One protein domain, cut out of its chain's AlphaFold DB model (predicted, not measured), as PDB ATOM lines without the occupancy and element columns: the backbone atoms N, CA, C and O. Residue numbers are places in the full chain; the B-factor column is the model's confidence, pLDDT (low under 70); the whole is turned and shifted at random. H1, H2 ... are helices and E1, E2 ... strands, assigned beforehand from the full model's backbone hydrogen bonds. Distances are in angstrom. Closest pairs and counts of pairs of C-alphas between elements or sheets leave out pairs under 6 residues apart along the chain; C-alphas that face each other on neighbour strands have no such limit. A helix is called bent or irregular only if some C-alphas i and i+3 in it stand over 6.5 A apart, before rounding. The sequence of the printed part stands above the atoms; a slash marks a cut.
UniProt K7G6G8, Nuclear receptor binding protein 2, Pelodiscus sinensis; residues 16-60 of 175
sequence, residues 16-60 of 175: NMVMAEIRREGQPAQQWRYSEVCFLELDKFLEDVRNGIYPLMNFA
ATOM      1  N   ASN A  16      14.369  17.305  53.829       82.75
ATOM      2  CA  ASN A  16      14.046  18.682  53.463       82.75
ATOM      3  C   ASN A  16      14.945  19.250  52.362       82.75
ATOM      4  O   ASN A  16      14.654  20.337  51.856       82.75
ATOM      5  N   MET A  17      16.008  18.541  51.971       86.56
ATOM      6  CA  MET A  17      16.891  18.973  50.897       86.56
ATOM      7  C   MET A  17      16.112  19.057  49.578       86.56
ATOM      8  O   MET A  17      15.292  18.192  49.261       86.56
ATOM      9  N   VAL A  18      16.353  20.116  48.805       86.44
ATOM     10  CA  VAL A  18      15.760  20.286  47.472       86.44
ATOM     11  C   VAL A  18      16.465  19.335  46.506       86.44
ATOM     12  O   VAL A  18      17.673  19.433  46.306       86.44
ATOM     13  N   MET A  19      15.709  18.408  45.922       85.19
ATOM     14  CA  MET A  19      16.181  17.474  44.900       85.19
ATOM     15  C   MET A  19      16.244  18.150  43.525       85.19
ATOM     16  O   MET A  19      17.199  17.948  42.778       85.19
ATOM     17  N   ALA A  20      15.234  18.957  43.187       88.00
ATOM     18  CA  ALA A  20      15.162  19.688  41.925       88.00
ATOM     19  C   ALA A  20      14.421  21.023  42.091       88.00
ATOM     20  O   ALA A  20      13.477  21.124  42.873       88.00
ATOM     21  N   GLU A  21      14.818  22.038  41.321       90.56
ATOM     22  CA  GLU A  21      14.156  23.346  41.260       90.56
ATOM     23  C   GLU A  21      13.998  23.781  39.798       90.56
ATOM     24  O   GLU A  21      14.947  23.709  39.016       90.56
ATOM     25  N   ILE A  22      12.812  24.273  39.434       90.44
ATOM     26  CA  ILE A  22      12.562  24.934  38.149       90.44
ATOM     27  C   ILE A  22      12.115  26.378  38.376       90.44
ATOM     28  O   ILE A  22      11.204  26.662  39.156       90.44
ATOM     29  N   ARG A  23      12.751  27.304  37.654       89.88
ATOM     30  CA  ARG A  23      12.436  28.736  37.684       89.88
ATOM     31  C   ARG A  23      11.760  29.150  36.387       89.88
ATOM     32  O   ARG A  23      12.250  28.830  35.307       89.88
ATOM     33  N   ARG A  24      10.642  29.865  36.501       88.00
ATOM     34  CA  ARG A  24       9.903  30.438  35.371       88.00
ATOM     35  C   ARG A  24       9.715  31.930  35.609       88.00
ATOM     36  O   ARG A  24       9.479  32.353  36.738       88.00
ATOM     37  N   GLU A  25       9.856  32.726  34.554       85.31
ATOM     38  CA  GLU A  25       9.732  34.180  34.642       85.31
ATOM     39  C   GLU A  25       8.317  34.566  35.110       85.31
ATOM     40  O   GLU A  25       7.323  34.063  34.589       85.31
ATOM     41  N   GLY A  26       8.225  35.408  36.144       81.88
ATOM     42  CA  GLY A  26       6.948  35.844  36.718       81.88
ATOM     43  C   GLY A  26       6.243  34.836  37.641       81.88
ATOM     44  O   GLY A  26       5.139  35.127  38.097       81.88
ATOM     45  N   GLN A  27       6.849  33.683  37.950       81.19
ATOM     46  CA  GLN A  27       6.296  32.695  38.885       81.19
ATOM     47  C   GLN A  27       7.283  32.354  40.013       81.19
ATOM     48  O   GLN A  27       8.498  32.434  39.816       81.19
ATOM     49  N   PRO A  28       6.789  31.963  41.204       83.06
ATOM     50  CA  PRO A  28       7.653  31.433  42.251       83.06
ATOM     51  C   PRO A  28       8.348  30.154  41.770       83.06
ATOM     52  O   PRO A  28       7.782  29.375  41.001       83.06
ATOM     53  N   ALA A  29       9.587  29.945  42.219       84.00
ATOM     54  CA  ALA A  29      10.341  28.749  41.875       84.00
ATOM     55  C   ALA A  29       9.621  27.501  42.400       84.00
ATOM     56  O   ALA A  29       9.284  27.421  43.582       84.00
ATOM     57  N   GLN A  30       9.400  26.528  41.520       88.56
ATOM     58  CA  GLN A  30       8.831  25.248  41.912       88.56
ATOM     59  C   GLN A  30       9.980  24.341  42.347       88.56
ATOM     60  O   GLN A  30      10.870  24.033  41.553       88.56
ATOM     61  N   GLN A  31       9.962  23.942  43.615       89.38
ATOM     62  CA  GLN A  31      10.944  23.046  44.215       89.38
ATOM     63  C   GLN A  31      10.298  21.690  44.503       89.38
ATOM     64  O   GLN A  31       9.112  21.628  44.824       89.38
ATOM     65  N   TRP A  32      11.095  20.629  44.384       87.19
ATOM     66  CA  TRP A  32      10.768  19.286  44.852       87.19
ATOM     67  C   TRP A  32      11.834  18.841  45.840       87.19
ATOM     68  O   TRP A  32      13.025  18.854  45.520       87.19
ATOM     69  N   ARG A  33      11.416  18.461  47.042       86.56
ATOM     70  CA  ARG A  33      12.293  17.961  48.107       86.56
ATOM     71  C   ARG A  33      12.374  16.440  48.099       86.56
ATOM     72  O   ARG A  33      11.502  15.768  47.557       86.56
ATOM     73  N   TYR A  34      13.397  15.885  48.745       80.38
ATOM     74  CA  TYR A  34      13.522  14.430  48.900       80.38
ATOM     75  C   TYR A  34      12.337  13.800  49.653       80.38
ATOM     76  O   TYR A  34      12.006  12.653  49.390       80.38
ATOM     77  N   SER A  35      11.656  14.546  50.529       77.31
ATOM     78  CA  SER A  35      10.403  14.120  51.174       77.31
ATOM     79  C   SER A  35       9.201  14.022  50.231       77.31
ATOM     80  O   SER A  35       8.248  13.308  50.533       77.31
ATOM     81  N   GLU A  36       9.219  14.743  49.109       73.75
ATOM     82  CA  GLU A  36       8.108  14.833  48.150       73.75
ATOM     83  C   GLU A  36       8.220  13.786  47.031       73.75
ATOM     84  O   GLU A  36       7.310  13.648  46.213       73.75
ATOM     85  N   VAL A  37       9.317  13.026  47.006       67.62
ATOM     86  CA  VAL A  37       9.564  11.948  46.048       67.62
ATOM     87  C   VAL A  37       9.527  10.622  46.796       67.62
ATOM     88  O   VAL A  37      10.253  10.422  47.766       67.62
ATOM     89  N   CYS A  38       8.685   9.689  46.349       61.44
ATOM     90  CA  CYS A  38       8.701   8.340  46.898       61.44
ATOM     91  C   CYS A  38      10.057   7.694  46.595       61.44
ATOM     92  O   CYS A  38      10.455   7.600  45.432       61.44
ATOM     93  N   PHE A  39      10.757   7.230  47.630       63.25
ATOM     94  CA  PHE A  39      11.938   6.399  47.439       63.25
ATOM     95  C   PHE A  39      11.505   5.127  46.714       63.25
ATOM     96  O   PHE A  39      10.677   4.366  47.209       63.25
ATOM     97  N   LEU A  40      12.013   4.938  45.500       62.34
ATOM     98  CA  LEU A  40      11.761   3.729  44.732       62.34
ATOM     99  C   LEU A  40      12.506   2.578  45.416       62.34
ATOM    100  O   LEU A  40      13.736   2.577  45.459       62.34
ATOM    101  N   GLU A  41      11.766   1.602  45.936       70.50
ATOM    102  CA  GLU A  41      12.321   0.290  46.268       70.50
ATOM    103  C   GLU A  41      12.721  -0.374  44.951       70.50
ATOM    104  O   GLU A  41      11.865  -0.783  44.162       70.50
ATOM    105  N   LEU A  42      14.027  -0.409  44.672       70.31
ATOM    106  CA  LEU A  42      14.552  -0.902  43.400       70.31
ATOM    107  C   LEU A  42      14.106  -2.344  43.133       70.31
ATOM    108  O   LEU A  42      13.732  -2.659  42.007       70.31
ATOM    109  N   ASP A  43      14.074  -3.184  44.164       76.00
ATOM    110  CA  ASP A  43      13.667  -4.584  44.041       76.00
ATOM    111  C   ASP A  43      12.197  -4.711  43.637       76.00
ATOM    112  O   ASP A  43      11.878  -5.415  42.679       76.00
ATOM    113  N   LYS A  44      11.313  -3.941  44.285       80.12
ATOM    114  CA  LYS A  44       9.896  -3.871  43.922       80.12
ATOM    115  C   LYS A  44       9.704  -3.332  42.506       80.12
ATOM    116  O   LYS A  44       8.916  -3.877  41.745       80.12
ATOM    117  N   PHE A  45      10.445  -2.290  42.126       80.94
ATOM    118  CA  PHE A  45      10.400  -1.746  40.767       80.94
ATOM    119  C   PHE A  45      10.784  -2.804  39.725       80.94
ATOM    120  O   PHE A  45      10.070  -2.993  38.742       80.94
ATOM    121  N   LEU A  46      11.895  -3.512  39.941       84.69
ATOM    122  CA  LEU A  46      12.360  -4.556  39.029       84.69
ATOM    123  C   LEU A  46      11.374  -5.727  38.956       84.69
ATOM    124  O   LEU A  46      11.164  -6.285  37.878       84.69
ATOM    125  N   GLU A  47      10.745  -6.078  40.076       87.75
ATOM    126  CA  GLU A  47       9.703  -7.097  40.142       87.75
ATOM    127  C   GLU A  47       8.428  -6.684  39.394       87.75
ATOM    128  O   GLU A  47       7.942  -7.449  38.562       87.75
ATOM    129  N   ASP A  48       7.936  -5.462  39.604       86.38
ATOM    130  CA  ASP A  48       6.759  -4.924  38.915       86.38
ATOM    131  C   ASP A  48       6.986  -4.840  37.396       86.38
ATOM    132  O   ASP A  48       6.088  -5.155  36.608       86.38
ATOM    133  N   VAL A  49       8.198  -4.460  36.969       87.62
ATOM    134  CA  VAL A  49       8.598  -4.431  35.552       87.62
ATOM    135  C   VAL A  49       8.644  -5.841  34.972       87.62
ATOM    136  O   VAL A  49       8.058  -6.087  33.919       87.62
ATOM    137  N   ARG A  50       9.296  -6.785  35.660       86.50
ATOM    138  CA  ARG A  50       9.379  -8.190  35.227       86.50
ATOM    139  C   ARG A  50       7.996  -8.829  35.107       86.50
ATOM    140  O   ARG A  50       7.757  -9.592  34.178       86.50
ATOM    141  N   ASN A  51       7.101  -8.514  36.039       90.81
ATOM    142  CA  ASN A  51       5.744  -9.051  36.090       90.81
ATOM    143  C   ASN A  51       4.773  -8.318  35.143       90.81
ATOM    144  O   ASN A  51       3.612  -8.708  35.048       90.81
ATOM    145  N   GLY A  52       5.221  -7.266  34.446       86.94
ATOM    146  CA  GLY A  52       4.410  -6.520  33.481       86.94
ATOM    147  C   GLY A  52       3.307  -5.657  34.101       86.94
ATOM    148  O   GLY A  52       2.406  -5.222  33.389       86.94
ATOM    149  N   ILE A  53       3.362  -5.403  35.410       88.62
ATOM    150  CA  ILE A  53       2.375  -4.587  36.136       88.62
ATOM    151  C   ILE A  53       2.853  -3.152  36.379       88.62
ATOM    152  O   ILE A  53       2.092  -2.327  36.888       88.62
ATOM    153  N   TYR A  54       4.091  -2.827  35.997       84.25
ATOM    154  CA  TYR A  54       4.598  -1.466  36.087       84.25
ATOM    155  C   TYR A  54       3.935  -0.556  35.030       84.25
ATOM    156  O   TYR A  54       4.036  -0.828  33.830       84.25
ATOM    157  N   PRO A  55       3.265   0.540  35.431       78.06
ATOM    158  CA  PRO A  55       2.533   1.400  34.507       78.06
ATOM    159  C   PRO A  55       3.474   2.123  33.530       78.06
ATOM    160  O   PRO A  55       4.269   2.976  33.923       78.06
ATOM    161  N   LEU A  56       3.325   1.844  32.231       71.50
ATOM    162  CA  LEU A  56       4.163   2.405  31.159       71.50
ATOM    163  C   LEU A  56       4.030   3.934  30.992       71.50
ATOM    164  O   LEU A  56       4.935   4.580  30.474       71.50
ATOM    165  N   MET A  57       2.916   4.526  31.437       60.59
ATOM    166  CA  MET A  57       2.595   5.952  31.247       60.59
ATOM    167  C   MET A  57       2.937   6.850  32.453       60.59
ATOM    168  O   MET A  57       2.607   8.036  32.452       60.59
ATOM    169  N   ASN A  58       3.604   6.332  33.490       55.78
ATOM    170  CA  ASN A  58       3.771   7.033  34.774       55.78
ATOM    171  C   ASN A  58       4.872   8.121  34.802       55.78
ATOM    172  O   ASN A  58       5.273   8.571  35.871       55.78
ATOM    173  N   PHE A  59       5.370   8.566  33.644       54.78
ATOM    174  CA  PHE A  59       6.328   9.681  33.566       54.78
ATOM    175  C   PHE A  59       5.662  11.066  33.643       54.78
ATOM    176  O   PHE A  59       6.357  12.077  33.741       54.78
ATOM    177  N   ALA A  60       4.328  11.140  33.611       48.31
ATOM    178  CA  ALA A  60       3.604  12.367  33.920       48.31
ATOM    179  C   ALA A  60       3.446  12.497  35.442       48.31
ATOM    180  O   ALA A  60       3.042  11.542  36.100       48.31
TER     181      ALA A  60
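AT A GLANCE: This is residues 16 to 60 of the 175 residues of the protein "Nuclear receptor binding protein 2" of Pelodiscus sinensis (UniProt K7G6G8). The model is a narrow hairpin of two strands, E1 and E2, at one end and a single helix, H1, at the other, with a stretched piece of chain between them and no shared core. After H1 the last printed residues fold back toward the hairpin's end, and residues 55 to 60 stand free there, leaving the middle open. The printed part has 45 residues with two named strands and one named helix, in the order E1, E2, H1; the sheet's order is E1 - E2, antiparallel. The class is mixed, helices and strands, though named elements hold under half of the residues, 18 of 45. The whole is extended, with a radius of gyration of the C-alphas of 15.0 A, and flat, spanning 45 by 23 by 9 A.

HOW THE PARTS SIT: Begin with the sheet, where E1, residues 18 to 22, and E2, residues 30 to 33, are antiparallel neighbours and form a hairpin, with 166 degrees between their directions. Look at C-alphas 18 and 33, which face each other at 4.2 A, and at 21 and 31, which face each other at 4.4 A. Across the pair, N 19 and O 32 are within hydrogen-bond range at 2.8 A, and so are N 30 and O 22 at 3.0 A. Moving outward, H1, residues 42 to 50, is apart from E1. In H1 every O i to N i+4 pair is within hydrogen-bond range.

IN THESE COORDINATES: Find C-alpha 18 at (15.760, 20.286, 47.472); from there E1 runs 10.9 A to C-alpha 22. E2 runs from Gln 30 to Arg 33, 10.2 A from first to last C-alpha. Find C-alpha 42 at (14.552, -0.902, 43.400), where H1 begins; it runs 12.1 A to C-alpha 50 at (9.379, -8.190, 35.227), and it is not bent.

THE WHOLE: Look for the two C-alphas farthest apart at Gly 26 and Asn 51, 44.9 A from each other. The first and last printed C-alphas, of Asn 16 and Ala 60, are 23.0 A apart. The printed part has no cut. The link from E1 to E2, with 7 residues between them, is short, and so is the link from E2 to H1, with 8. Residues 38 to 43 stand free, of which 42 and 43 belong to H1, and so do residues 47 to 52, of which 47 to 50 belong to H1. In the B-factor column the mean pLDDT of the printed part is 79.4; find it under 70 at residues 37 to 40 and 57 to 60.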